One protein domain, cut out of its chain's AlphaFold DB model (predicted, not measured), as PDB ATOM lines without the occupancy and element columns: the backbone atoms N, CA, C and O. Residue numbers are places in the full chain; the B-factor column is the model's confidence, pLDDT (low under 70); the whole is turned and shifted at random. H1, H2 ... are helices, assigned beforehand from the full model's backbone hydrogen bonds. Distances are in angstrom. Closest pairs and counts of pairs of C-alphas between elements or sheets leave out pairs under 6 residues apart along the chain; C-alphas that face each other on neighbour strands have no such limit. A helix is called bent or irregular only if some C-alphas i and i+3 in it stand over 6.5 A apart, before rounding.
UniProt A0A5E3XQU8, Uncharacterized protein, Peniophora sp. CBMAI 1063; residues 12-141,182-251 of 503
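What this domain is: This is residues 12 to 141 and 182 to 251 of the 503 residues of an uncharacterized protein of Peniophora sp. CBMAI 1063 (UniProt A0A5E3XQU8). Two long helices, H9 and H7, run side by side in opposite ways, with H6 packed on both in the middle of an elongated helical body. The shorter helices H1 to H5 and H10 gather at one end of this body; at the other end H8 packs on H7, and its residues 182 to 191 stick out. The printed part has 200 residues with ten named helices, H1 to H10 in chain order, and no named strand; its class is all helix. It is compact, with a radius of gyration of the C-alphas of 19.2 A, and spans 61 by 39 by 30 A.

Where its parts are: H9, residues 211 to 236, is 37.5 A long, from C-alpha 211 at (-15.841, -34.029, 18.472) to C-alpha 236 at (14.399, -29.917, -3.348). H7, residues 112 to 137, is 38.9 A long, with a kink of 35 degrees near residue 128; it is only just irregular, C-alphas 133 and 136 being 6.9 A apart. H8, residues 182 to 203, measures 31.4 A, H2, residues 22 to 37, 22.4 A, and H6, residues 91 to 105, 21.0 A. The shorter helices are H1, residues 16 to 19, H3, 42 to 51, H4, 55 to 62, H5, 65 to 77, and H10, 241 to 251, which ends with C-alpha 251 at (22.473, -20.170, 1.907).

How they stand to each other: H6 is the hub, touching five helices. It touches H9 at a steep tilt of 52 degrees, closest at the C-alphas of Phe 96 and Leu 229, 5.6 A. H6 and H7 form a helical hairpin, closest at C-alphas 104 and 118, 6.6 A. H7 touches H9, opposite ways at a shallow tilt of 34 degrees, only just short of steep, closest at C-alphas 135 and 214, 6.4 A. With residues 195 to 203 alone, H8 touches H7, closest at C-alphas 127 and 199, 4.7 A. H3 touches H6, closest at C-alphas 50 and 95, 6.2 A. H4 touches H10, opposite ways at a shallow tilt of 26 degrees, closest at C-alphas 58 and 247, 5.7 A. H2 touches H5 with residues 32 to 36 alone, closest at C-alphas 33 and 67, 6.1 A. H1 and H2 touch only at the corner, closest at C-alphas 19 and 25, 5.1 A. H8 and H9 are apart. Every O i to N i+4 pair is within hydrogen-bond range in H2, H3, H4, H6, H8, H9 and H10, against 8 of 9 in H5 and 17 of 22 in H7; H1 is too short for such a pair.

The domain as a whole: The two farthest C-alphas, of Glu 23 and Ala 183, are 62.8 A apart. Residues 142 to 181 are not printed, and C-alphas 141 and 182 are 23.0 A apart across the cut. Of the links printed whole, H5 to H6 is long, with 13 residues. The mean pLDDT of the printed part is 93.5, and no printed residue is under 70.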
ATOM      1  N   ARG A  12      29.467 -28.031  10.763       94.00
ATOM      2  CA  ARG A  12      30.016 -27.560   9.483       94.00
ATOM      3  C   ARG A  12      28.921 -27.289   8.450       94.00
ATOM      4  O   ARG A  12      29.057 -26.353   7.672       94.00
ATOM      5  N   LEU A  13      27.833 -28.065   8.457       93.25
ATOM      6  CA  LEU A  13      26.684 -27.830   7.570       93.25
ATOM      7  C   LEU A  13      25.856 -26.605   7.965       93.25
ATOM      8  O   LEU A  13      25.146 -26.065   7.121       93.25
ATOM      9  N   LEU A  14      25.952 -26.167   9.219       94.31
ATOM     10  CA  LEU A  14      25.221 -25.027   9.775       94.31
ATOM     11  C   LEU A  14      26.002 -23.709   9.640       94.31
ATOM     12  O   LEU A  14      25.474 -22.637   9.907       94.31
ATOM     13  N   GLN A  15      27.264 -23.786   9.212       93.94
ATOM     14  CA  GLN A  15      28.175 -22.654   9.079       93.94
ATOM     15  C   GLN A  15      28.419 -22.358   7.597       93.94
ATOM     16  O   GLN A  15      29.286 -22.954   6.957       93.94
ATOM     17  N   SER A  16      27.643 -21.427   7.037       92.50
ATOM     18  CA  SER A  16      27.639 -21.115   5.599       92.50
ATOM     19  C   SER A  16      29.013 -20.710   5.041       92.50
ATOM     20  O   SER A  16      29.356 -21.066   3.912       92.50
ATOM     21  N   ASN A  17      29.850 -20.052   5.846       91.44
ATOM     22  CA  ASN A  17      31.230 -19.697   5.501       91.44
ATOM     23  C   ASN A  17      32.137 -20.917   5.251       91.44
ATOM     24  O   ASN A  17      33.073 -20.834   4.460       91.44
ATOM     25  N   ARG A  18      31.857 -22.071   5.870       92.75
ATOM     26  CA  ARG A  18      32.625 -23.314   5.669       92.75
ATOM     27  C   ARG A  18      32.205 -24.098   4.423       92.75
ATOM     28  O   ARG A  18      32.813 -25.124   4.121       92.75
ATOM     29  N   LEU A  19      31.185 -23.627   3.707       95.06
ATOM     30  CA  LEU A  19      30.561 -24.311   2.569       95.06
ATOM     31  C   LEU A  19      30.815 -23.609   1.226       95.06
ATOM     32  O   LEU A  19      30.198 -23.957   0.221       95.06
ATOM     33  N   GLN A  20      31.727 -22.634   1.196       92.62
ATOM     34  CA  GLN A  20      32.071 -21.881  -0.015       92.62
ATOM     35  C   GLN A  20      32.758 -22.745  -1.082       92.62
ATOM     36  O   GLN A  20      32.587 -22.506  -2.276       92.62
ATOM     37  N   THR A  21      33.514 -23.766  -0.668       93.62
ATOM     38  CA  THR A  21      34.206 -24.688  -1.575       93.62
ATOM     39  C   THR A  21      33.447 -26.005  -1.705       93.62
ATOM     40  O   THR A  21      32.843 -26.491  -0.745       93.62
ATOM     41  N   ASP A  22      33.517 -26.631  -2.881       92.94
ATOM     42  CA  ASP A  22      32.894 -27.944  -3.104       92.94
ATOM     43  C   ASP A  22      33.479 -29.019  -2.171       92.94
ATOM     44  O   ASP A  22      32.764 -29.910  -1.713       92.94
ATOM     45  N   GLU A  23      34.760 -28.890  -1.814       95.38
ATOM     46  CA  GLU A  23      35.412 -29.742  -0.820       95.38
ATOM     47  C   GLU A  23      34.839 -29.528   0.589       95.38
ATOM     48  O   GLU A  23      34.565 -30.498   1.298       95.38
ATOM     49  N   GLY A  24      34.574 -28.276   0.980       94.75
ATOM     50  CA  GLY A  24      33.917 -27.950   2.247       94.75
ATOM     51  C   GLY A  24      32.528 -28.582   2.352       94.75
ATOM     52  O   GLY A  24      32.211 -29.213   3.363       94.75
ATOM     53  N   VAL A  25      31.739 -28.509   1.273       95.44
ATOM     54  CA  VAL A  25      30.429 -29.178   1.181       95.44
ATOM     55  C   VAL A  25      30.575 -30.699   1.279       95.44
ATOM     56  O   VAL A  25      29.834 -31.338   2.025       95.44
ATOM     57  N   ARG A  26      31.540 -31.298   0.569       96.19
ATOM     58  CA  ARG A  26      31.777 -32.752   0.583       96.19
ATOM     59  C   ARG A  26      32.146 -33.262   1.978       96.19
ATOM     60  O   ARG A  26      31.603 -34.279   2.410       96.19
ATOM     61  N   LEU A  27      33.031 -32.558   2.685       96.62
ATOM     62  CA  LEU A  27      33.416 -32.889   4.060       96.62
ATOM     63  C   LEU A  27      32.223 -32.786   5.013       96.62
ATOM     64  O   LEU A  27      31.960 -33.725   5.760       96.62
ATOM     65  N   ALA A  28      31.449 -31.702   4.923       96.12
ATOM     66  CA  ALA A  28      30.271 -31.486   5.761       96.12
ATOM     67  C   ALA A  28      29.201 -32.580   5.556       96.12
ATOM     68  O   ALA A  28      28.607 -33.081   6.510       96.12
ATOM     69  N   LEU A  29      28.998 -33.022   4.310       96.06
ATOM     70  CA  LEU A  29      28.102 -34.139   3.994       96.06
ATOM     71  C   LEU A  29      28.635 -35.493   4.473       96.06
ATOM     72  O   LEU A  29      27.846 -36.349   4.877       96.06
ATOM     73  N   SER A  30      29.955 -35.698   4.448       96.25
ATOM     74  CA  SER A  30      30.586 -36.897   5.006       96.25
ATOM     75  C   SER A  30      30.410 -36.968   6.526       96.25
ATOM     76  O   SER A  30      30.107 -38.040   7.047       96.25
ATOM     77  N   GLU A  31      30.556 -35.838   7.226       95.88
ATOM     78  CA  GLU A  31      30.309 -35.717   8.671       95.88
ATOM     79  C   GLU A  31      28.844 -36.044   9.005       95.88
ATOM     80  O   GLU A  31      28.584 -36.867   9.882       95.88
ATOM     81  N   LEU A  32      27.880 -35.502   8.245       96.12
ATOM     82  CA  LEU A  32      26.459 -35.836   8.410       96.12
ATOM     83  C   LEU A  32      26.175 -37.323   8.162       96.12
ATOM     84  O   LEU A  32      25.450 -37.954   8.931       96.12
ATOM     85  N   GLY A  33      26.760 -37.904   7.113       95.88
ATOM     86  CA  GLY A  33      26.625 -39.331   6.826       95.88
ATOM     87  C   GLY A  33      27.169 -40.209   7.956       95.88
ATOM     88  O   GLY A  33      26.520 -41.181   8.344       95.88
ATOM     89  N   ALA A  34      28.325 -39.851   8.523       95.25
ATOM     90  CA  ALA A  34      28.902 -40.539   9.674       95.25
ATOM     91  C   ALA A  34      28.036 -40.382  10.935       95.25
ATOM     92  O   ALA A  34      27.783 -41.372  11.622       95.25
ATOM     93  N   PHE A  35      27.516 -39.176  11.194       95.06
ATOM     94  CA  PHE A  35      26.602 -38.894  12.303       95.06
ATOM     95  C   PHE A  35      25.340 -39.765  12.233       95.06
ATOM     96  O   PHE A  35      24.960 -40.402  13.215       95.06
ATOM     97  N   ILE A  36      24.723 -39.870  11.053       94.75
ATOM     98  CA  ILE A  36      23.535 -40.707  10.846       94.75
ATOM     99  C   ILE A  36      23.873 -42.195  11.021       94.75
ATOM    100  O   ILE A  36      23.185 -42.898  11.761       94.75
ATOM    101  N   LYS A  37      24.960 -42.682  10.400       93.44
ATOM    102  CA  LYS A  37      25.387 -44.095  10.492       93.44
ATOM    103  C   LYS A  37      25.784 -44.507  11.908       93.44
ATOM    104  O   LYS A  37      25.545 -45.646  12.301       93.44
ATOM    105  N   GLY A  38      26.349 -43.586  12.686       90.25
ATOM    106  CA  GLY A  38      26.682 -43.795  14.095       90.25
ATOM    107  C   GLY A  38      25.468 -43.783  15.031       90.25
ATOM    108  O   GLY A  38      25.636 -43.939  16.239       90.25
ATOM    109  N   GLY A  39      24.248 -43.610  14.507       88.25
ATOM    110  CA  GLY A  39      23.025 -43.559  15.305       88.25
ATOM    111  C   GLY A  39      22.853 -42.244  16.065       88.25
ATOM    112  O   GLY A  39      22.231 -42.243  17.135       88.25
ATOM    113  N   GLY A  40      23.420 -41.156  15.532       86.44
ATOM    114  CA  GLY A  40      23.228 -39.800  16.027       86.44
ATOM    115  C   GLY A  40      21.755 -39.395  16.005       86.44
ATOM    116  O   GLY A  40      20.955 -39.890  15.205       86.44
ATOM    117  N   ALA A  41      21.377 -38.496  16.910       91.94
ATOM    118  CA  ALA A  41      20.005 -38.019  17.019       91.94
ATOM    119  C   ALA A  41      19.674 -37.067  15.856       91.94
ATOM    120  O   ALA A  41      19.886 -35.859  15.951       91.94
ATOM    121  N   VAL A  42      19.138 -37.611  14.757       94.94
ATOM    122  CA  VAL A  42      18.730 -36.847  13.558       94.94
ATOM    123  C   VAL A  42      17.818 -35.671  13.917       94.94
ATOM    124  O   VAL A  42      17.945 -34.601  13.336       94.94
ATOM    125  N   GLU A  43      16.954 -35.834  14.916       95.31
ATOM    126  CA  GLU A  43      16.062 -34.778  15.405       95.31
ATOM    127  C   GLU A  43      16.822 -33.554  15.933       95.31
ATOM    128  O   GLU A  43      16.442 -32.430  15.619       95.31
ATOM    129  N   ARG A  44      17.936 -33.754  16.655       95.00
ATOM    130  CA  ARG A  44      18.780 -32.649  17.145       95.00
ATOM    131  C   ARG A  44      19.429 -31.891  15.995       95.00
ATOM    132  O   ARG A  44      19.475 -30.665  16.010       95.00
ATOM    133  N   PHE A  45      19.892 -32.617  14.977       96.62
ATOM    134  CA  PHE A  45      20.413 -31.994  13.763       96.62
ATOM    135  C   PHE A  45      19.329 -31.199  13.026       96.62
ATOM    136  O   PHE A  45      19.582 -30.074  12.609       96.62
ATOM    137  N   LEU A  46      18.121 -31.753  12.882       97.44
ATOM    138  CA  LEU A  46      17.009 -31.071  12.221       97.44
ATOM    139  C   LEU A  46      16.586 -29.800  12.966       97.44
ATOM    140  O   LEU A  46      16.339 -28.787  12.319       97.44
ATOM    141  N   ASP A  47      16.537 -29.827  14.298       96.19
ATOM    142  CA  ASP A  47      16.225 -28.643  15.106       96.19
ATOM    143  C   ASP A  47      17.278 -27.537  14.938       96.19
ATOM    144  O   ASP A  47      16.938 -26.371  14.705       96.19
ATOM    145  N   ALA A  48      18.559 -27.914  14.943       95.50
ATOM    146  CA  ALA A  48      19.655 -26.991  14.672       95.50
ATOM    147  C   ALA A  48      19.597 -26.434  13.235       95.50
ATOM    148  O   ALA A  48      19.729 -25.229  13.032       95.50
ATOM    149  N   ALA A  49      19.316 -27.281  12.238       95.62
ATOM    150  CA  ALA A  49      19.214 -26.874  10.836       95.62
ATOM    151  C   ALA A  49      18.026 -25.932  10.575       95.62
ATOM    152  O   ALA A  49      18.156 -24.947   9.859       95.62
ATOM    153  N   VAL A  50      16.864 -26.169  11.179       95.19
ATOM    154  CA  VAL A  50      15.708 -25.261  11.038       95.19
ATOM    155  C   VAL A  50      15.943 -23.912  11.715       95.19
ATOM    156  O   VAL A  50      15.305 -22.925  11.360       95.19
ATOM    157  N   SER A  51      16.847 -23.858  12.691       91.06
ATOM    158  CA  SER A  51      17.203 -22.610  13.367       91.06
ATOM    159  C   SER A  51      18.103 -21.714  12.508       91.06
ATOM    160  O   SER A  51      18.096 -20.504  12.701       91.06
ATOM    161  N   VAL A  52      18.800 -22.276  11.512       90.56
ATOM    162  CA  VAL A  52      19.626 -21.525  10.556       90.56
ATOM    163  C   VAL A  52      18.895 -21.405   9.215       90.56
ATOM    164  O   VAL A  52      18.696 -22.399   8.511       90.56
ATOM    165  N   CYS A  53      18.535 -20.174   8.841       88.25
ATOM    166  CA  CYS A  53      17.768 -19.880   7.625       88.25
ATOM    167  C   CYS A  53      18.401 -20.502   6.369       88.25
ATOM    168  O   CYS A  53      19.608 -20.394   6.147       88.25
ATOM    169  N   ASN A  54      17.577 -21.149   5.541       92.75
ATOM    170  CA  ASN A  54      17.942 -21.843   4.302       92.75
ATOM    171  C   ASN A  54      18.902 -23.042   4.450       92.75
ATOM    172  O   ASN A  54      19.161 -23.723   3.451       92.75
ATOM    173  N   SER A  55      19.386 -23.369   5.654       96.25
ATOM    174  CA  SER A  55      20.349 -24.465   5.828       96.25
ATOM    175  C   SER A  55      19.716 -25.832   5.554       96.25
ATOM    176  O   SER A  55      20.274 -26.640   4.811       96.25
ATOM    177  N   LEU A  56      18.503 -26.085   6.062       97.62
ATOM    178  CA  LEU A  56      17.805 -27.352   5.848       97.62
ATOM    179  C   LEU A  56      17.440 -27.593   4.367       97.62
ATOM    180  O   LEU A  56      17.770 -28.671   3.863       97.62
ATOM    181  N   PRO A  57      16.819 -26.645   3.630       97.25
ATOM    182  CA  PRO A  57      16.626 -26.783   2.186       97.25
ATOM    183  C   PRO A  57      17.929 -27.084   1.436       97.25
ATOM    184  O   PRO A  57      17.946 -27.953   0.558       97.25
ATOM    185  N   PHE A  58      19.028 -26.411   1.802       97.31
ATOM    186  CA  PHE A  58      20.343 -26.665   1.220       97.31
ATOM    187  C   PHE A  58      20.800 -28.099   1.476       97.31
ATOM    188  O   PHE A  58      21.064 -28.822   0.512       97.31
ATOM    189  N   VAL A  59      20.806 -28.546   2.735       97.19
ATOM    190  CA  VAL A  59      21.178 -29.915   3.120       97.19
ATOM    191  C   VAL A  59      20.346 -30.937   2.353       97.19
ATOM    192  O   VAL A  59      20.911 -31.858   1.763       97.19
ATOM    193  N   ILE A  60      19.022 -30.756   2.284       97.88
ATOM    194  CA  ILE A  60      18.145 -31.659   1.529       97.88
ATOM    195  C   ILE A  60      18.542 -31.680   0.053       97.88
ATOM    196  O   ILE A  60      18.618 -32.758  -0.532       97.88
ATOM    197  N   SER A  61      18.848 -30.534  -0.555       97.38
ATOM    198  CA  SER A  61      19.217 -30.467  -1.975       97.38
ATOM    199  C   SER A  61      20.556 -31.142  -2.303       97.38
ATOM    200  O   SER A  61      20.702 -31.707  -3.389       97.38
ATOM    201  N   VAL A  62      21.524 -31.137  -1.375       96.38
ATOM    202  CA  VAL A  62      22.891 -31.629  -1.630       96.38
ATOM    203  C   VAL A  62      23.207 -33.002  -1.034       96.38
ATOM    204  O   VAL A  62      24.163 -33.635  -1.477       96.38
ATOM    205  N   ALA A  63      22.426 -33.489  -0.065       96.44
ATOM    206  CA  ALA A  63      22.707 -34.744   0.632       96.44
ATOM    207  C   ALA A  63      22.745 -35.970  -0.302       96.44
ATOM    208  O   ALA A  63      22.122 -36.000  -1.367       96.44
ATOM    209  N   SER A  64      23.462 -37.022   0.095       95.94
ATOM    210  CA  SER A  64      23.441 -38.292  -0.639       95.94
ATOM    211  C   SER A  64      22.056 -38.948  -0.562       95.94
ATOM    212  O   SER A  64      21.283 -38.674   0.358       95.94
ATOM    213  N   SER A  65      21.721 -39.821  -1.518       95.88
ATOM    214  CA  SER A  65      20.454 -40.568  -1.463       95.88
ATOM    215  C   SER A  65      20.346 -41.398  -0.180       95.88
ATOM    216  O   SER A  65      19.336 -41.304   0.495       95.88
ATOM    217  N   GLU A  66      21.429 -42.070   0.231       95.56
ATOM    218  CA  GLU A  66      21.493 -42.838   1.487       95.56
ATOM    219  C   GLU A  66      21.153 -41.976   2.719       95.56
ATOM    220  O   GLU A  66      20.391 -42.386   3.596       95.56
ATOM    221  N   CYS A  67      21.677 -40.746   2.770       95.69
ATOM    222  CA  CYS A  67      21.367 -39.799   3.835       95.69
ATOM    223  C   CYS A  67      19.884 -39.399   3.809       95.69
ATOM    224  O   CYS A  67      19.234 -39.363   4.851       95.69
ATOM    225  N   ILE A  68      19.336 -39.111   2.629       96.31
ATOM    226  CA  ILE A  68      17.935 -38.700   2.469       96.31
ATOM    227  C   ILE A  68      16.962 -39.834   2.775       96.31
ATOM    228  O   ILE A  68      15.929 -39.574   3.388       96.31
ATOM    229  N   ASP A  69      17.309 -41.074   2.444       96.31
ATOM    230  CA  ASP A  69      16.505 -42.255   2.764       96.31
ATOM    231  C   ASP A  69      16.367 -42.457   4.281       96.31
ATOM    232  O   ASP A  69      15.400 -43.061   4.737       96.31
ATOM    233  N   THR A  70      17.278 -41.882   5.075       96.50
ATOM    234  CA  THR A  70      17.183 -41.867   6.543       96.50
ATOM    235  C   THR A  70      16.543 -40.581   7.080       96.50
ATOM    236  O   THR A  70      15.677 -40.627   7.953       96.50
ATOM    237  N   VAL A  71      16.930 -39.416   6.548       96.38
ATOM    238  CA  VAL A  71      16.468 -38.104   7.032       96.38
ATOM    239  C   VAL A  71      15.011 -37.832   6.657       96.38
ATOM    240  O   VAL A  71      14.261 -37.318   7.483       96.38
ATOM    241  N   ALA A  72      14.568 -38.181   5.447       97.19
ATOM    242  CA  ALA A  72      13.204 -37.885   5.008       97.19
ATOM    243  C   ALA A  72      12.135 -38.630   5.833       97.19
ATOM    244  O   ALA A  72      11.178 -37.977   6.257       97.19
ATOM    245  N   PRO A  73      12.268 -39.939   6.140       97.69
ATOM    246  CA  PRO A  73      11.356 -40.602   7.070       97.69
ATOM    247  C   PRO A  73      11.372 -39.989   8.471       97.69
ATOM    248  O   PRO A  73      10.304 -39.855   9.060       97.69
ATOM    249  N   ALA A  74      12.538 -39.565   8.974       97.12
ATOM    250  CA  ALA A  74      12.639 -38.880  10.264       97.12
ATOM    251  C   ALA A  74      11.869 -37.546  10.256       97.12
ATOM    252  O   ALA A  74      11.017 -37.329  11.112       97.12
ATOM    253  N   ILE A  75      12.066 -36.705   9.230       97.38
ATOM    254  CA  ILE A  75      11.302 -35.460   9.032       97.38
ATOM    255  C   ILE A  75       9.791 -35.739   9.006       97.38
ATOM    256  O   ILE A  75       9.013 -35.054   9.666       97.38
ATOM    257  N   LEU A  76       9.361 -36.758   8.256       97.69
ATOM    258  CA  LEU A  76       7.946 -37.118   8.145       97.69
ATOM    259  C   LEU A  76       7.385 -37.787   9.407       97.69
ATOM    260  O   LEU A  76       6.162 -37.834   9.548       97.69
ATOM    261  N   GLY A  77       8.233 -38.358  10.262       96.88
ATOM    262  CA  GLY A  77       7.870 -38.966  11.544       96.88
ATOM    263  C   GLY A  77       7.696 -37.939  12.662       96.88
ATOM    264  O   GLY A  77       6.892 -38.159  13.558       96.88
ATOM    265  N   LEU A  78       8.371 -36.791  12.557       96.06
ATOM    266  CA  LEU A  78       8.217 -35.647  13.464       96.06
ATOM    267  C   LEU A  78       6.889 -34.896  13.289       96.06
ATOM    268  O   LEU A  78       6.566 -34.013  14.085       96.06
ATOM    269  N   PHE A  79       6.137 -35.189  12.226       93.75
ATOM    270  CA  PHE A  79       4.852 -34.551  11.967       93.75
ATOM    271  C   PHE A  79       3.745 -35.233  12.793       93.75
ATOM    272  O   PHE A  79       3.638 -36.462  12.750       93.75
ATOM    273  N   PRO A  80       2.911 -34.478  13.529       93.75
ATOM    274  CA  PRO A  80       1.941 -35.051  14.449       93.75
ATOM    275  C   PRO A  80       0.787 -35.698  13.676       93.75
ATOM    276  O   PRO A  80       0.464 -35.300  12.556       93.75
ATOM    277  N   ILE A  81       0.165 -36.702  14.294       92.56
ATOM    278  CA  ILE A  81      -0.959 -37.459  13.716       92.56
ATOM    279  C   ILE A  81      -2.322 -37.061  14.295       92.56
ATOM    280  O   ILE A  81      -3.345 -37.488  13.773       92.56
ATOM    281  N   SER A  82      -2.345 -36.253  15.358       91.94
ATOM    282  CA  SER A  82      -3.561 -35.807  16.041       91.94
ATOM    283  C   SER A  82      -3.471 -34.324  16.407       91.94
ATOM    284  O   SER A  82      -2.372 -33.801  16.617       91.94
ATOM    285  N   ALA A  83      -4.619 -33.642  16.493       91.62
ATOM    286  CA  ALA A  83      -4.670 -32.223  16.861       91.62
ATOM    287  C   ALA A  83      -4.041 -31.910  18.232       91.62
ATOM    288  O   ALA A  83      -3.268 -30.957  18.297       91.62
ATOM    289  N   PRO A  84      -4.264 -32.693  19.309       91.69
ATOM    290  CA  PRO A  84      -3.684 -32.380  20.619       91.69
ATOM    291  C   PRO A  84      -2.151 -32.430  20.650       91.69
ATOM    292  O   PRO A  84      -1.526 -31.778  21.481       91.69
ATOM    293  N   ALA A  85      -1.538 -33.212  19.756       93.19
ATOM    294  CA  ALA A  85      -0.087 -33.317  19.631       93.19
ATOM    295  C   ALA A  85       0.520 -32.226  18.732       93.19
ATOM    296  O   ALA A  85       1.744 -32.140  18.612       93.19
ATOM    297  N   TRP A  86      -0.308 -31.422  18.060       96.12
ATOM    298  CA  TRP A  86       0.150 -30.376  17.158       96.12
ATOM    299  C   TRP A  86       0.396 -29.058  17.902       96.12
ATOM    300  O   TRP A  86      -0.363 -28.651  18.779       96.12
ATOM    301  N   SER A  87       1.460 -28.360  17.510       93.94
ATOM    302  CA  SER A  87       1.703 -26.967  17.878       93.94
ATOM    303  C   SER A  87       2.474 -26.258  16.765       93.94
ATOM    304  O   SER A  87       3.194 -26.891  15.989       93.94
ATOM    305  N   GLU A  88       2.396 -24.928  16.724       91.81
ATOM    306  CA  GLU A  88       3.218 -24.126  15.805       91.81
ATOM    307  C   GLU A  88       4.724 -24.228  16.108       91.81
ATOM    308  O   GLU A  88       5.559 -24.010  15.230       91.81
ATOM    309  N   THR A  89       5.079 -24.569  17.350       92.44
ATOM    310  CA  THR A  89       6.468 -24.717  17.807       92.44
ATOM    311  C   THR A  89       7.044 -26.104  17.543       92.44
ATOM    312  O   THR A  89       8.255 -26.296  17.672       92.44
ATOM    313  N   LEU A  90       6.208 -27.072  17.160       95.81
ATOM    314  CA  LEU A  90       6.626 -28.441  16.908       95.81
ATOM    315  C   LEU A  90       7.619 -28.495  15.743       95.81
ATOM    316  O   LEU A  90       7.403 -27.895  14.687       95.81
ATOM    317  N   LEU A  91       8.691 -29.270  15.914       96.56
ATOM    318  CA  LEU A  91       9.775 -29.355  14.937       96.56
ATOM    319  C   LEU A  91       9.280 -29.751  13.537       96.56
ATOM    320  O   LEU A  91       9.660 -29.115  12.558       96.56
ATOM    321  N   GLY A  92       8.374 -30.731  13.425       96.62
ATOM    322  CA  GLY A  92       7.799 -31.136  12.137       96.62
ATOM    323  C   GLY A  92       7.078 -29.996  11.400       96.62
ATOM    324  O   GLY A  92       7.222 -29.860  10.184       96.62
ATOM    325  N   TRP A  93       6.354 -29.138  12.130       96.88
ATOM    326  CA  TRP A  93       5.691 -27.964  11.554       96.88
ATOM    327  C   TRP A  93       6.699 -26.884  11.154       96.88
ATOM    328  O   TRP A  93       6.624 -26.353  10.046       96.88
ATOM    329  N   ARG A  94       7.698 -26.609  12.002       96.88
ATOM    330  CA  ARG A  94       8.773 -25.652  11.689       96.88
ATOM    331  C   ARG A  94       9.561 -26.065  10.441       96.88
ATOM    332  O   ARG A  94       9.810 -25.220   9.584       96.88
ATOM    333  N   ILE A  95       9.874 -27.356  10.288       97.94
ATOM    334  CA  ILE A  95      10.492 -27.909   9.071       97.94
ATOM    335  C   ILE A  95       9.606 -27.644   7.848       97.94
ATOM    336  O   ILE A  95      10.097 -27.181   6.818       97.94
ATOM    337  N   PHE A  96       8.302 -27.920   7.949       98.00
ATOM    338  CA  PHE A  96       7.365 -27.675   6.852       98.00
ATOM    339  C   PHE A  96       7.333 -26.204   6.436       98.00
ATOM    340  O   PHE A  96       7.445 -25.912   5.244       98.00
ATOM    341  N   LEU A  97       7.268 -25.284   7.402       96.31
ATOM    342  CA  LEU A  97       7.305 -23.849   7.135       96.31
ATOM    343  C   LEU A  97       8.612 -23.410   6.474       96.31
ATOM    344  O   LEU A  97       8.562 -22.633   5.524       96.31
ATOM    345  N   GLU A  98       9.761 -23.897   6.942       95.69
ATOM    346  CA  GLU A  98      11.063 -23.498   6.399       95.69
ATOM    347  C   GLU A  98      11.241 -23.960   4.947       95.69
ATOM    348  O   GLU A  98      11.605 -23.174   4.065       95.69
ATOM    349  N   LEU A  99      10.898 -25.221   4.664       97.81
ATOM    350  CA  LEU A  99      10.949 -25.762   3.308       97.81
ATOM    351  C   LEU A  99       9.951 -25.059   2.383       97.81
ATOM    352  O   LEU A  99      10.305 -24.718   1.252       97.81
ATOM    353  N   PHE A 100       8.726 -24.813   2.857       97.25
ATOM    354  CA  PHE A 100       7.712 -24.105   2.083       97.25
ATOM    355  C   PHE A 100       8.142 -22.670   1.777       97.25
ATOM    356  O   PHE A 100       8.126 -22.278   0.615       97.25
ATOM    357  N   ARG A 101       8.567 -21.897   2.786       90.94
ATOM    358  CA  ARG A 101       9.013 -20.505   2.615       90.94
ATOM    359  C   ARG A 101      10.161 -20.424   1.625       90.94
ATOM    360  O   ARG A 101      10.084 -19.646   0.677       90.94
ATOM    361  N   THR A 102      11.170 -21.275   1.792       92.69
ATOM    362  CA  THR A 102      12.301 -21.313   0.863       92.69
ATOM    363  C   THR A 102      11.809 -21.598  -0.550       92.69
ATOM    364  O   THR A 102      12.075 -20.810  -1.449       92.69
ATOM    365  N   ALA A 103      11.017 -22.653  -0.758       94.19
ATOM    366  CA  ALA A 103      10.514 -23.012  -2.084       94.19
ATOM    367  C   ALA A 103       9.631 -21.913  -2.706       94.19
ATOM    368  O   ALA A 103       9.737 -21.641  -3.902       94.19
ATOM    369  N   TYR A 104       8.792 -21.265  -1.896       91.50
ATOM    370  CA  TYR A 104       7.832 -20.249  -2.320       91.50
ATOM    371  C   TYR A 104       8.488 -18.914  -2.681       91.50
ATOM    372  O   TYR A 104       8.005 -18.226  -3.585       91.50
ATOM    373  N   PHE A 105       9.599 -18.550  -2.037       88.50
ATOM    374  CA  PHE A 105      10.296 -17.278  -2.269       88.50
ATOM    375  C   PHE A 105      11.571 -17.405  -3.109       88.50
ATOM    376  O   PHE A 105      12.120 -16.387  -3.530       88.50
ATOM    377  N   LEU A 106      12.024 -18.623  -3.419       88.12
ATOM    378  CA  LEU A 106      13.216 -18.810  -4.242       88.12
ATOM    379  C   LEU A 106      13.000 -18.274  -5.672       88.12
ATOM    380  O   LEU A 106      12.004 -18.651  -6.307       88.12
ATOM    381  N   PRO A 107      13.924 -17.455  -6.216       84.75
ATOM    382  CA  PRO A 107      13.800 -16.837  -7.537       84.75
ATOM    383  C   PRO A 107      14.176 -17.820  -8.659       84.75
ATOM    384  O   PRO A 107      15.118 -17.604  -9.416       84.75
ATOM    385  N   VAL A 108      13.449 -18.933  -8.748       89.94
ATOM    386  CA  VAL A 108      13.641 -19.977  -9.766       89.94
ATOM    387  C   VAL A 108      12.411 -20.016 -10.670       89.94
ATOM    388  O   VAL A 108      11.296 -19.958 -10.149       89.94
ATOM    389  N   PRO A 109      12.571 -20.140 -12.001       85.44
ATOM    390  CA  PRO A 109      11.446 -20.371 -12.897       85.44
ATOM    391  C   PRO A 109      10.652 -21.613 -12.478       85.44
ATOM    392  O   PRO A 109      11.208 -22.697 -12.289       85.44
ATOM    393  N   ARG A 110       9.336 -21.463 -12.333       89.19
ATOM    394  CA  ARG A 110       8.428 -22.546 -11.942       89.19
ATOM    395  C   ARG A 110       7.530 -22.893 -13.113       89.19
ATOM    396  O   ARG A 110       7.120 -22.022 -13.871       89.19
ATOM    397  N   SER A 111       7.226 -24.178 -13.258       91.81
ATOM    398  CA  SER A 111       6.145 -24.589 -14.153       91.81
ATOM    399  C   SER A 111       4.792 -24.294 -13.509       91.81
ATOM    400  O   SER A 111       4.682 -24.302 -12.281       91.81
ATOM    401  N   ASP A 112       3.751 -24.138 -14.325       90.50
ATOM    402  CA  ASP A 112       2.383 -23.877 -13.848       90.50
ATOM    403  C   ASP A 112       1.905 -24.921 -12.829       90.50
ATOM    404  O   ASP A 112       1.215 -24.601 -11.865       90.50
ATOM    405  N   LYS A 113       2.340 -26.179 -12.983       91.19
ATOM    406  CA  LYS A 113       2.049 -27.253 -12.023       91.19
ATOM    407  C   LYS A 113       2.612 -26.956 -10.629       91.19
ATOM    408  O   LYS A 113       1.929 -27.199  -9.642       91.19
ATOM    409  N   HIS A 114       3.838 -26.434 -10.537       90.56
ATOM    410  CA  HIS A 114       4.431 -26.067  -9.248       90.56
ATOM    411  C   HIS A 114       3.737 -24.846  -8.641       90.56
ATOM    412  O   HIS A 114       3.534 -24.814  -7.434       90.56
ATOM    413  N   GLU A 115       3.332 -23.875  -9.462       90.50
ATOM    414  CA  GLU A 115       2.568 -22.709  -9.000       90.50
ATOM    415  C   GLU A 115       1.238 -23.110  -8.353       90.50
ATOM    416  O   GLU A 115       0.903 -22.614  -7.278       90.50
ATOM    417  N   VAL A 116       0.500 -24.045  -8.960       90.12
ATOM    418  CA  VAL A 116      -0.743 -24.574  -8.374       90.12
ATOM    419  C   VAL A 116      -0.465 -25.258  -7.034       90.12
ATOM    420  O   VAL A 116      -1.086 -24.902  -6.035       90.12
ATOM    421  N   ILE A 117       0.529 -26.153  -6.984       92.31
ATOM    422  CA  ILE A 117       0.918 -26.854  -5.750       92.31
ATOM    423  C   ILE A 117       1.296 -25.855  -4.645       92.31
ATOM    424  O   ILE A 117       0.841 -25.976  -3.512       92.31
ATOM    425  N   PHE A 118       2.091 -24.831  -4.957       91.06
ATOM    426  CA  PHE A 118       2.504 -23.837  -3.969       91.06
ATOM    427  C   PHE A 118       1.364 -22.934  -3.503       91.06
ATOM    428  O   PHE A 118       1.363 -22.520  -2.343       91.06
ATOM    429  N   ARG A 119       0.374 -22.649  -4.355       91.75
ATOM    430  CA  ARG A 119      -0.850 -21.956  -3.928       91.75
ATOM    431  C   ARG A 119      -1.655 -22.808  -2.954       91.75
ATOM    432  O   ARG A 119      -2.069 -22.287  -1.924       91.75
ATOM    433  N   GLU A 120      -1.820 -24.099  -3.232       92.19
ATOM    434  CA  GLU A 120      -2.497 -25.034  -2.324       92.19
ATOM    435  C   GLU A 120      -1.760 -25.146  -0.981       92.19
ATOM    436  O   GLU A 120      -2.376 -25.029   0.078       92.19
ATOM    437  N   MET A 121      -0.431 -25.285  -1.009       96.50
ATOM    438  CA  MET A 121       0.399 -25.281   0.200       96.50
ATOM    439  C   MET A 121       0.271 -23.969   0.981       96.50
ATOM    440  O   MET A 121       0.180 -24.002   2.205       96.50
ATOM    441  N   ASN A 122       0.216 -22.821   0.298       94.50
ATOM    442  CA  ASN A 122       0.035 -21.523   0.946       94.50
ATOM    443  C   ASN A 122      -1.314 -21.432   1.672       94.50
ATOM    444  O   ASN A 122      -1.374 -20.930   2.793       94.50
ATOM    445  N   VAL A 123      -2.385 -21.945   1.055       95.06
ATOM    446  CA  VAL A 123      -3.707 -22.035   1.692       95.06
ATOM    447  C   VAL A 123      -3.636 -22.914   2.943       95.06
ATOM    448  O   VAL A 123      -4.171 -22.524   3.977       95.06
ATOM    449  N   LEU A 124      -2.930 -24.048   2.898       96.38
ATOM    450  CA  LEU A 124      -2.759 -24.914   4.071       96.38
ATOM    451  C   LEU A 124      -1.968 -24.229   5.189       96.38
ATOM    452  O   LEU A 124      -2.430 -24.176   6.323       96.38
ATOM    453  N   VAL A 125      -0.799 -23.674   4.874       94.00
ATOM    454  CA  VAL A 125       0.084 -23.021   5.852       94.00
ATOM    455  C   VAL A 125      -0.608 -21.850   6.552       94.00
ATOM    456  O   VAL A 125      -0.387 -21.645   7.743       94.00
ATOM    457  N   ALA A 126      -1.451 -21.101   5.838       92.44
ATOM    458  CA  ALA A 126      -2.172 -19.963   6.402       92.44
ATOM    459  C   ALA A 126      -3.370 -20.370   7.276       92.44
ATOM    460  O   ALA A 126      -3.616 -19.724   8.293       92.44
ATOM    461  N   ASN A 127      -4.111 -21.415   6.889       96.69
ATOM    462  CA  ASN A 127      -5.427 -21.708   7.471       96.69
ATOM    463  C   ASN A 127      -5.442 -22.912   8.426       96.69
ATOM    464  O   ASN A 127      -6.310 -22.995   9.287       96.69
ATOM    465  N   VAL A 128      -4.481 -23.835   8.340       96.75
ATOM    466  CA  VAL A 128      -4.420 -24.993   9.249       96.75
ATOM    467  C   VAL A 128      -4.104 -24.599  10.704       96.75
ATOM    468  O   VAL A 128      -4.765 -25.134  11.592       96.75
ATOM    469  N   PRO A 129      -3.170 -23.668  10.999       95.62
ATOM    470  CA  PRO A 129      -2.860 -23.292  12.381       95.62
ATOM    471  C   PRO A 129      -4.046 -22.802  13.229       95.62
ATOM    472  O   PRO A 129      -4.237 -23.348  14.321       95.62
ATOM    473  N   PRO A 130      -4.875 -21.832  12.781       93.31
ATOM    474  CA  PRO A 130      -6.028 -21.399  13.572       93.31
ATOM    475  C   PRO A 130      -7.039 -22.533  13.776       93.31
ATOM    476  O   PRO A 130      -7.598 -22.649  14.864       93.31
ATOM    477  N   VAL A 131      -7.213 -23.409  12.780       96.06
ATOM    478  CA  VAL A 131      -8.107 -24.570  12.870       96.06
ATOM    479  C   VAL A 131      -7.616 -25.566  13.919       96.06
ATOM    480  O   VAL A 131      -8.340 -25.863  14.865       96.06
ATOM    481  N   LEU A 132      -6.367 -26.028  13.828       95.75
ATOM    482  CA  LEU A 132      -5.821 -27.014  14.770       95.75
ATOM    483  C   LEU A 132      -5.638 -26.465  16.191       95.75
ATOM    484  O   LEU A 132      -5.692 -27.233  17.148       95.75
ATOM    485  N   THR A 133      -5.456 -25.152  16.348       92.75
ATOM    486  CA  THR A 133      -5.374 -24.515  17.673       92.75
ATOM    487  C   THR A 133      -6.727 -24.471  18.379       92.75
ATOM    488  O   THR A 133      -6.781 -24.570  19.608       92.75
ATOM    489  N   LEU A 134      -7.810 -24.272  17.622       92.00
ATOM    490  CA  LEU A 134      -9.146 -24.058  18.174       92.00
ATOM    491  C   LEU A 134      -9.973 -25.341  18.250       92.00
ATOM    492  O   LEU A 134     -10.699 -25.481  19.226       92.00
ATOM    493  N   LEU A 135      -9.816 -26.293  17.320       92.94
ATOM    494  CA  LEU A 135     -10.594 -27.545  17.300       92.94
ATOM    495  C   LEU A 135     -10.633 -28.274  18.659       92.94
ATOM    496  O   LEU A 135     -11.733 -28.573  19.114       92.94
ATOM    497  N   PRO A 136      -9.506 -28.504  19.371       90.25
ATOM    498  CA  PRO A 136      -9.529 -29.197  20.667       90.25
ATOM    499  C   PRO A 136     -10.160 -28.392  21.812       90.25
ATOM    500  O   PRO A 136     -10.264 -28.899  22.924       90.25
ATOM    501  N   ARG A 137     -10.470 -27.110  21.586       88.56
ATOM    502  CA  ARG A 137     -11.021 -26.184  22.588       88.56
ATOM    503  C   ARG A 137     -12.512 -25.929  22.402       88.56
ATOM    504  O   ARG A 137     -13.099 -25.268  23.257       88.56
ATOM    505  N   LEU A 138     -13.090 -26.369  21.287       87.25
ATOM    506  CA  LEU A 138     -14.525 -26.263  21.074       87.25
ATOM    507  C   LEU A 138     -15.213 -27.260  22.007       87.25
ATOM    508  O   LEU A 138     -14.800 -28.412  22.123       87.25
ATOM    509  N   ASP A 139     -16.222 -26.773  22.718       82.62
ATOM    510  CA  ASP A 139     -17.111 -27.618  23.496       82.62
ATOM    511  C   ASP A 139     -18.190 -28.130  22.544       82.62
ATOM    512  O   ASP A 139     -18.921 -27.339  21.952       82.62
ATOM    513  N   TRP A 140     -18.224 -29.445  22.344       82.44
ATOM    514  CA  TRP A 140     -19.156 -30.110  21.432       82.44
ATOM    515  C   TRP A 140     -20.431 -30.583  22.136       82.44
ATOM    516  O   TRP A 140     -21.183 -31.366  21.562       82.44
ATOM    517  N   SER A 141     -20.666 -30.165  23.385       76.81
ATOM    518  CA  SER A 141     -21.965 -30.358  24.032       76.81
ATOM    519  C   SER A 141     -23.034 -29.482  23.358       76.81
ATOM    520  O   SER A 141     -22.738 -28.372  22.927       76.81
ATOM    521  N   TRP A 182     -14.184  -8.080  30.388       76.88
ATOM    522  CA  TRP A 182     -15.008  -9.169  29.847       76.88
ATOM    523  C   TRP A 182     -15.426  -8.921  28.402       76.88
ATOM    524  O   TRP A 182     -15.101  -9.734  27.549       76.88
ATOM    525  N   ALA A 183     -15.993  -7.751  28.099       84.44
ATOM    526  CA  ALA A 183     -16.378  -7.395  26.731       84.44
ATOM    527  C   ALA A 183     -15.188  -7.418  25.749       84.44
ATOM    528  O   ALA A 183     -15.346  -7.671  24.559       84.44
ATOM    529  N   GLN A 184     -13.970  -7.140  26.229       86.75
ATOM    530  CA  GLN A 184     -12.762  -7.262  25.413       86.75
ATOM    531  C   GLN A 184     -12.344  -8.722  25.186       86.75
ATOM    532  O   GLN A 184     -11.810  -9.027  24.122       86.75
ATOM    533  N   VAL A 185     -12.521  -9.595  26.178       81.38
ATOM    534  CA  VAL A 185     -12.250 -11.036  26.051       81.38
ATOM    535  C   VAL A 185     -13.259 -11.675  25.101       81.38
ATOM    536  O   VAL A 185     -12.840 -12.340  24.162       81.38
ATOM    537  N   GLU A 186     -14.545 -11.383  25.274       81.25
ATOM    538  CA  GLU A 186     -15.639 -11.848  24.415       81.25
ATOM    539  C   GLU A 186     -15.421 -11.438  22.953       81.25
ATOM    540  O   GLU A 186     -15.315 -12.295  22.084       81.25
ATOM    541  N   ARG A 187     -15.150 -10.151  22.686       84.19
ATOM    542  CA  ARG A 187     -14.827  -9.684  21.325       84.19
ATOM    543  C   ARG A 187     -13.605 -10.386  20.721       84.19
ATOM    544  O   ARG A 187     -13.503 -10.527  19.507       84.19
ATOM    545  N   ARG A 188     -12.620 -10.772  21.541       81.19
ATOM    546  CA  ARG A 188     -11.462 -11.536  21.052       81.19
ATOM    547  C   ARG A 188     -11.848 -12.972  20.727       81.19
ATOM    548  O   ARG A 188     -11.319 -13.480  19.749       81.19
ATOM    549  N   ALA A 189     -12.715 -13.596  21.521       81.88
ATOM    550  CA  ALA A 189     -13.232 -14.933  21.252       81.88
ATOM    551  C   ALA A 189     -14.043 -14.952  19.948       81.88
ATOM    552  O   ALA A 189     -13.729 -15.753  19.074       81.88
ATOM    553  N   GLU A 190     -14.958 -13.997  19.757       85.38
ATOM    554  CA  GLU A 190     -15.705 -13.808  18.500       85.38
ATOM    555  C   GLU A 190     -14.756 -13.664  17.303       85.38
ATOM    556  O   GLU A 190     -14.842 -14.410  16.339       85.38
ATOM    557  N   GLN A 191     -13.746 -12.792  17.404       87.06
ATOM    558  CA  GLN A 191     -12.751 -12.624  16.336       87.06
ATOM    559  C   GLN A 191     -11.900 -13.871  16.067       87.06
ATOM    560  O   GLN A 191     -11.328 -13.989  14.982       87.06
ATOM    561  N   GLN A 192     -11.699 -14.744  17.057       86.81
ATOM    562  CA  GLN A 192     -11.013 -16.019  16.845       86.81
ATOM    563  C   GLN A 192     -11.933 -17.009  16.130       86.81
ATOM    564  O   GLN A 192     -11.455 -17.707  15.240       86.81
ATOM    565  N   LEU A 193     -13.224 -17.021  16.472       89.19
ATOM    566  CA  LEU A 193     -14.229 -17.859  15.827       89.19
ATOM    567  C   LEU A 193     -14.463 -17.439  14.369       89.19
ATOM    568  O   LEU A 193     -14.373 -18.279  13.484       89.19
ATOM    569  N   ASP A 194     -14.595 -16.139  14.091       88.81
ATOM    570  CA  ASP A 194     -14.713 -15.621  12.719       88.81
ATOM    571  C   ASP A 194     -13.523 -16.061  11.848       88.81
ATOM    572  O   ASP A 194     -13.674 -16.483  10.703       88.81
ATOM    573  N   LYS A 195     -12.304 -15.991  12.402       88.25
ATOM    574  CA  LYS A 195     -11.082 -16.430  11.708       88.25
ATOM    575  C   LYS A 195     -11.024 -17.938  11.519       88.25
ATOM    576  O   LYS A 195     -10.446 -18.399  10.542       88.25
ATOM    577  N   PHE A 196     -11.548 -18.693  12.476       93.50
ATOM    578  CA  PHE A 196     -11.646 -20.141  12.397       93.50
ATOM    579  C   PHE A 196     -12.594 -20.563  11.276       93.50
ATOM    580  O   PHE A 196     -12.215 -21.381  10.440       93.50
ATOM    581  N   GLU A 197     -13.772 -19.946  11.205       93.44
ATOM    582  CA  GLU A 197     -14.752 -20.173  10.142       93.44
ATOM    583  C   GLU A 197     -14.206 -19.763   8.770       93.44
ATOM    584  O   GLU A 197     -14.287 -20.538   7.818       93.44
ATOM    585  N   GLU A 198     -13.565 -18.591   8.667       94.38
ATOM    586  CA  GLU A 198     -12.902 -18.150   7.432       94.38
ATOM    587  C   GLU A 198     -11.811 -19.142   6.999       94.38
ATOM    588  O   GLU A 198     -11.702 -19.476   5.816       94.38
ATOM    589  N   ALA A 199     -11.029 -19.657   7.952       95.62
ATOM    590  CA  ALA A 199      -9.981 -20.633   7.689       95.62
ATOM    591  C   ALA A 199     -10.541 -21.988   7.225       95.62
ATOM    592  O   ALA A 199     -10.004 -22.567   6.277       95.62
ATOM    593  N   LEU A 200     -11.626 -22.482   7.832       96.94
ATOM    594  CA  LEU A 200     -12.321 -23.698   7.392       96.94
ATOM    595  C   LEU A 200     -12.897 -23.539   5.984       96.94
ATOM    596  O   LEU A 200     -12.629 -24.370   5.112       96.94
ATOM    597  N   ALA A 201     -13.588 -22.427   5.727       95.31
ATOM    598  CA  ALA A 201     -14.145 -22.120   4.416       95.31
ATOM    599  C   ALA A 201     -13.046 -22.025   3.343       95.31
ATOM    600  O   ALA A 201     -13.195 -22.565   2.247       95.31
ATOM    601  N   ALA A 202     -11.902 -21.406   3.662       94.44
ATOM    602  CA  ALA A 202     -10.747 -21.340   2.768       94.44
ATOM    603  C   ALA A 202     -10.113 -22.718   2.494       94.44
ATOM    604  O   ALA A 202      -9.538 -22.928   1.424       94.44
ATOM    605  N   LEU A 203     -10.217 -23.655   3.443       96.62
ATOM    606  CA  LEU A 203      -9.795 -25.049   3.278       96.62
ATOM    607  C   LEU A 203     -10.842 -25.915   2.557       96.62
ATOM    608  O   LEU A 203     -10.504 -27.024   2.138       96.62
ATOM    609  N   GLY A 204     -12.061 -25.403   2.364       96.75
ATOM    610  CA  GLY A 204     -13.173 -26.112   1.731       96.75
ATOM    611  C   GLY A 204     -13.861 -27.114   2.658       96.75
ATOM    612  O   GLY A 204     -14.305 -28.159   2.186       96.75
ATOM    613  N   HIS A 205     -13.903 -26.827   3.960       96.94
ATOM    614  CA  HIS A 205     -14.576 -27.650   4.962       96.94
ATOM    615  C   HIS A 205     -15.666 -26.850   5.675       96.94
ATOM    616  O   HIS A 205     -15.504 -25.653   5.912       96.94
ATOM    617  N   ASP A 206     -16.751 -27.535   6.024       95.31
ATOM    618  CA  ASP A 206     -17.802 -26.993   6.879       95.31
ATOM    619  C   ASP A 206     -17.394 -27.083   8.361       95.31
ATOM    620  O   ASP A 206     -16.398 -27.722   8.722       95.31
ATOM    621  N   LEU A 207     -18.158 -26.411   9.223       93.62
ATOM    622  CA  LEU A 207     -18.012 -26.538  10.671       93.62
ATOM    623  C   LEU A 207     -18.325 -27.984  11.091       93.62
ATOM    624  O   LEU A 207     -19.402 -28.469  10.736       93.62
ATOM    625  N   PRO A 208     -17.439 -28.658  11.854       95.12
ATOM    626  CA  PRO A 208     -17.769 -29.967  12.403       95.12
ATOM    627  C   PRO A 208     -19.002 -29.852  13.304       95.12
ATOM    628  O   PRO A 208     -19.198 -28.816  13.939       95.12
ATOM    629  N   VAL A 209     -19.816 -30.903  13.393       93.31
ATOM    630  CA  VAL A 209     -20.967 -30.954  14.315       93.31
ATOM    631  C   VAL A 209     -20.699 -31.802  15.557       93.31
ATOM    632  O   VAL A 209     -21.511 -31.825  16.475       93.31
ATOM    633  N   SER A 210     -19.570 -32.511  15.603       93.69
ATOM    634  CA  SER A 210     -19.190 -33.366  16.727       93.69
ATOM    635  C   SER A 210     -17.675 -33.403  16.939       93.69
ATOM    636  O   SER A 210     -16.892 -33.147  16.021       93.69
ATOM    637  N   GLN A 211     -17.254 -33.793  18.147       92.94
ATOM    638  CA  GLN A 211     -15.841 -34.029  18.472       92.94
ATOM    639  C   GLN A 211     -15.213 -35.088  17.548       92.94
ATOM    640  O   GLN A 211     -14.066 -34.944  17.137       92.94
ATOM    641  N   GLU A 212     -15.964 -36.130  17.181       94.12
ATOM    642  CA  GLU A 212     -15.477 -37.177  16.276       94.12
ATOM    643  C   GLU A 212     -15.191 -36.620  14.876       94.12
ATOM    644  O   GLU A 212     -14.142 -36.904  14.295       94.12
ATOM    645  N   GLU A 213     -16.084 -35.782  14.341       94.81
ATOM    646  CA  GLU A 213     -15.876 -35.126  13.048       94.81
ATOM    647  C   GLU A 213     -14.700 -34.143  13.100       94.81
ATOM    648  O   GLU A 213     -13.880 -34.101  12.180       94.81
ATOM    649  N   ALA A 214     -14.564 -33.405  14.204       94.75
ATOM    650  CA  ALA A 214     -13.439 -32.513  14.453       94.75
ATOM    651  C   ALA A 214     -12.093 -33.255  14.477       94.75
ATOM    652  O   ALA A 214     -11.122 -32.797  13.865       94.75
ATOM    653  N   ASP A 215     -12.033 -34.419  15.127       94.31
ATOM    654  CA  ASP A 215     -10.834 -35.256  15.177       94.31
ATOM    655  C   ASP A 215     -10.489 -35.850  13.805       94.31
ATOM    656  O   ASP A 215      -9.317 -35.853  13.405       94.31
ATOM    657  N   VAL A 216     -11.495 -36.289  13.040       95.50
ATOM    658  CA  VAL A 216     -11.318 -36.761  11.656       95.50
ATOM    659  C   VAL A 216     -10.801 -35.634  10.759       95.50
ATOM    660  O   VAL A 216      -9.837 -35.835  10.010       95.50
ATOM    661  N   LEU A 217     -11.385 -34.437  10.862       96.69
ATOM    662  CA  LEU A 217     -10.956 -33.249  10.128       96.69
ATOM    663  C   LEU A 217      -9.506 -32.884  10.468       96.69
ATOM    664  O   LEU A 217      -8.685 -32.699   9.565       96.69
ATOM    665  N   ALA A 218      -9.159 -32.843  11.754       96.75
ATOM    666  CA  ALA A 218      -7.799 -32.579  12.203       96.75
ATOM    667  C   ALA A 218      -6.791 -33.598  11.652       96.75
ATOM    668  O   ALA A 218      -5.757 -33.211  11.097       96.75
ATOM    669  N   ALA A 219      -7.091 -34.894  11.769       96.31
ATOM    670  CA  ALA A 219      -6.231 -35.963  11.269       96.31
ATOM    671  C   ALA A 219      -6.037 -35.865   9.746       96.31
ATOM    672  O   ALA A 219      -4.915 -36.007   9.247       96.31
ATOM    673  N   MET A 220      -7.101 -35.552   9.001       97.56
ATOM    674  CA  MET A 220      -7.044 -35.328   7.557       97.56
ATOM    675  C   MET A 220      -6.174 -34.113   7.194       97.56
ATOM    676  O   MET A 220      -5.333 -34.216   6.296       97.56
ATOM    677  N   LEU A 221      -6.336 -32.975   7.878       97.44
ATOM    678  CA  LEU A 221      -5.539 -31.766   7.626       97.44
ATOM    679  C   LEU A 221      -4.053 -32.002   7.915       97.44
ATOM    680  O   LEU A 221      -3.195 -31.626   7.110       97.44
ATOM    681  N   LEU A 222      -3.741 -32.682   9.022       97.06
ATOM    682  CA  LEU A 222      -2.376 -33.072   9.375       97.06
ATOM    683  C   LEU A 222      -1.777 -34.031   8.344       97.06
ATOM    684  O   LEU A 222      -0.644 -33.836   7.896       97.06
ATOM    685  N   PHE A 223      -2.548 -35.026   7.900       97.06
ATOM    686  CA  PHE A 223      -2.135 -35.942   6.840       97.06
ATOM    687  C   PHE A 223      -1.856 -35.205   5.523       97.06
ATOM    688  O   PHE A 223      -0.841 -35.466   4.868       97.06
ATOM    689  N   LYS A 224      -2.707 -34.241   5.152       97.44
ATOM    690  CA  LYS A 224      -2.517 -33.393   3.969       97.44
ATOM    691  C   LYS A 224      -1.230 -32.574   4.077       97.44
ATOM    692  O   LYS A 224      -0.401 -32.650   3.172       97.44
ATOM    693  N   CYS A 225      -0.992 -31.893   5.199       97.50
ATOM    694  CA  CYS A 225       0.248 -31.139   5.427       97.50
ATOM    695  C   CYS A 225       1.494 -32.037   5.374       97.50
ATOM    696  O   CYS A 225       2.486 -31.687   4.737       97.50
ATOM    697  N   ARG A 226       1.432 -33.238   5.961       97.56
ATOM    698  CA  ARG A 226       2.514 -34.234   5.895       97.56
ATOM    699  C   ARG A 226       2.804 -34.683   4.458       97.56
ATOM    700  O   ARG A 226       3.963 -34.894   4.093       97.56
ATOM    701  N   ASN A 227       1.774 -34.828   3.626       97.56
ATOM    702  CA  ASN A 227       1.939 -35.160   2.210       97.56
ATOM    703  C   ASN A 227       2.551 -34.002   1.416       97.56
ATOM    704  O   ASN A 227       3.421 -34.244   0.578       97.56
ATOM    705  N   GLU A 228       2.159 -32.760   1.704       97.31
ATOM    706  CA  GLU A 228       2.786 -31.575   1.111       97.31
ATOM    707  C   GLU A 228       4.254 -31.433   1.528       97.31
ATOM    708  O   GLU A 228       5.115 -31.186   0.684       97.31
ATOM    709  N   LEU A 229       4.580 -31.704   2.794       97.75
ATOM    710  CA  LEU A 229       5.962 -31.780   3.266       97.75
ATOM    711  C   LEU A 229       6.772 -32.824   2.480       97.75
ATOM    712  O   LEU A 229       7.885 -32.541   2.037       97.75
ATOM    713  N   ARG A 230       6.204 -34.009   2.218       98.00
ATOM    714  CA  ARG A 230       6.852 -35.024   1.367       98.00
ATOM    715  C   ARG A 230       7.126 -34.494  -0.043       98.00
ATOM    716  O   ARG A 230       8.218 -34.718  -0.567       98.00
ATOM    717  N   LYS A 231       6.167 -33.787  -0.650       97.44
ATOM    718  CA  LYS A 231       6.342 -33.169  -1.975       97.44
ATOM    719  C   LYS A 231       7.429 -32.091  -1.955       97.44
ATOM    720  O   LYS A 231       8.207 -32.031  -2.901       97.44
ATOM    721  N   LEU A 232       7.538 -31.291  -0.891       97.88
ATOM    722  CA  LEU A 232       8.611 -30.300  -0.733       97.88
ATOM    723  C   LEU A 232       9.991 -30.955  -0.641       97.88
ATOM    724  O   LEU A 232      10.914 -30.527  -1.332       97.88
ATOM    725  N   ILE A 233      10.129 -32.032   0.139       97.94
ATOM    726  CA  ILE A 233      11.379 -32.805   0.190       97.94
ATOM    727  C   ILE A 233      11.739 -33.287  -1.223       97.94
ATOM    728  O   ILE A 233      12.856 -33.066  -1.681       97.94
ATOM    729  N   GLN A 234      10.787 -33.870  -1.958       96.88
ATOM    730  CA  GLN A 234      11.010 -34.308  -3.342       96.88
ATOM    731  C   GLN A 234      11.346 -33.150  -4.294       96.88
ATOM    732  O   GLN A 234      12.193 -33.311  -5.173       96.88
ATOM    733  N   TYR A 235      10.722 -31.983  -4.110       96.38
ATOM    734  CA  TYR A 235      10.977 -30.780  -4.900       96.38
ATOM    735  C   TYR A 235      12.442 -30.347  -4.785       96.38
ATOM    736  O   TYR A 235      13.105 -30.204  -5.811       96.38
ATOM    737  N   PHE A 236      12.984 -30.251  -3.567       97.00
ATOM    738  CA  PHE A 236      14.399 -29.917  -3.348       97.00
ATOM    739  C   PHE A 236      15.371 -31.010  -3.815       97.00
ATOM    740  O   PHE A 236      16.535 -30.716  -4.076       97.00
ATOM    741  N   ARG A 237      14.909 -32.258  -3.970       96.25
ATOM    742  CA  ARG A 237      15.696 -33.391  -4.499       96.25
ATOM    743  C   ARG A 237      15.689 -33.514  -6.020       96.25
ATOM    744  O   ARG A 237      16.296 -34.445  -6.558       96.25
ATOM    745  N   ARG A 238      15.010 -32.620  -6.742       94.31
ATOM    746  CA  ARG A 238      15.030 -32.629  -8.208       94.31
ATOM    747  C   ARG A 238      16.469 -32.497  -8.708       94.31
ATOM    748  O   ARG A 238      17.223 -31.657  -8.236       94.31
ATOM    749  N   LYS A 239      16.823 -33.263  -9.745       90.19
ATOM    750  CA  LYS A 239      18.133 -33.185 -10.429       90.19
ATOM    751  C   LYS A 239      18.317 -31.897 -11.254       90.19
ATOM    752  O   LYS A 239      19.167 -31.837 -12.134       90.19
ATOM    753  N   ASP A 240      17.482 -30.895 -11.004       85.75
ATOM    754  CA  ASP A 240      17.515 -29.610 -11.678       85.75
ATOM    755  C   ASP A 240      18.645 -28.770 -11.075       85.75
ATOM    756  O   ASP A 240      18.565 -28.333  -9.924       85.75
ATOM    757  N   GLY A 241      19.712 -28.572 -11.852       90.38
ATOM    758  CA  GLY A 241      20.856 -27.773 -11.423       90.38
ATOM    759  C   GLY A 241      20.461 -26.345 -11.050       90.38
ATOM    760  O   GLY A 241      21.025 -25.790 -10.114       90.38
ATOM    761  N   VAL A 242      19.436 -25.773 -11.696       93.56
ATOM    762  CA  VAL A 242      19.004 -24.388 -11.443       93.56
ATOM    763  C   VAL A 242      18.468 -24.232 -10.023       93.56
ATOM    764  O   VAL A 242      18.826 -23.282  -9.328       93.56
ATOM    765  N   LEU A 243      17.644 -25.182  -9.573       94.06
ATOM    766  CA  LEU A 243      17.092 -25.167  -8.221       94.06
ATOM    767  C   LEU A 243      18.199 -25.326  -7.177       94.06
ATOM    768  O   LEU A 243      18.264 -24.546  -6.229       94.06
ATOM    769  N   ARG A 244      19.091 -26.303  -7.375       94.50
ATOM    770  CA  ARG A 244      20.210 -26.561  -6.462       94.50
ATOM    771  C   ARG A 244      21.127 -25.345  -6.330       94.50
ATOM    772  O   ARG A 244      21.471 -24.973  -5.213       94.50
ATOM    773  N   GLU A 245      21.473 -24.698  -7.440       93.94
ATOM    774  CA  GLU A 245      22.313 -23.497  -7.430       93.94
ATOM    775  C   GLU A 245      21.608 -22.292  -6.803       93.94
ATOM    776  O   GLU A 245      22.236 -21.500  -6.102       93.94
ATOM    777  N   ALA A 246      20.299 -22.144  -7.006       93.75
ATOM    778  CA  ALA A 246      19.538 -21.087  -6.351       93.75
ATOM    779  C   ALA A 246      19.478 -21.281  -4.829       93.75
ATOM    780  O   ALA A 246      19.689 -20.317  -4.097       93.75
ATOM    781  N   VAL A 247      19.263 -22.512  -4.351       94.94
ATOM    782  CA  VAL A 247      19.309 -22.830  -2.914       94.94
ATOM    783  C   VAL A 247      20.726 -22.653  -2.357       94.94
ATOM    784  O   VAL A 247      20.883 -22.057  -1.295       94.94
ATOM    785  N   LYS A 248      21.765 -23.092  -3.087       95.56
ATOM    786  CA  LYS A 248      23.174 -22.860  -2.718       95.56
ATOM    787  C   LYS A 248      23.452 -21.369  -2.558       95.56
ATOM    788  O   LYS A 248      23.977 -20.985  -1.527       95.56
ATOM    789  N   ARG A 249      23.036 -20.526  -3.507       91.50
ATOM    790  CA  ARG A 249      23.214 -19.062  -3.442       91.50
ATOM    791  C   ARG A 249      22.417 -18.402  -2.313       91.50
ATOM    792  O   ARG A 249      22.852 -17.389  -1.784       91.50
ATOM    793  N   ALA A 250      21.255 -18.950  -1.963       89.88
ATOM    794  CA  ALA A 250      20.434 -18.433  -0.869       89.88
ATOM    795  C   ALA A 250      21.021 -18.733   0.522       89.88
ATOM    796  O   ALA A 250      20.660 -18.059   1.484       89.88
ATOM    797  N   TYR A 251      21.894 -19.740   0.634       93.75
ATOM    798  CA  TYR A 251      22.473 -20.170   1.907       93.75
ATOM    799  C   TYR A 251      23.976 -19.884   2.033       93.75
ATOM    800  O   TYR A 251      24.430 -19.387   3.061       93.75
TER     801      TYR A 251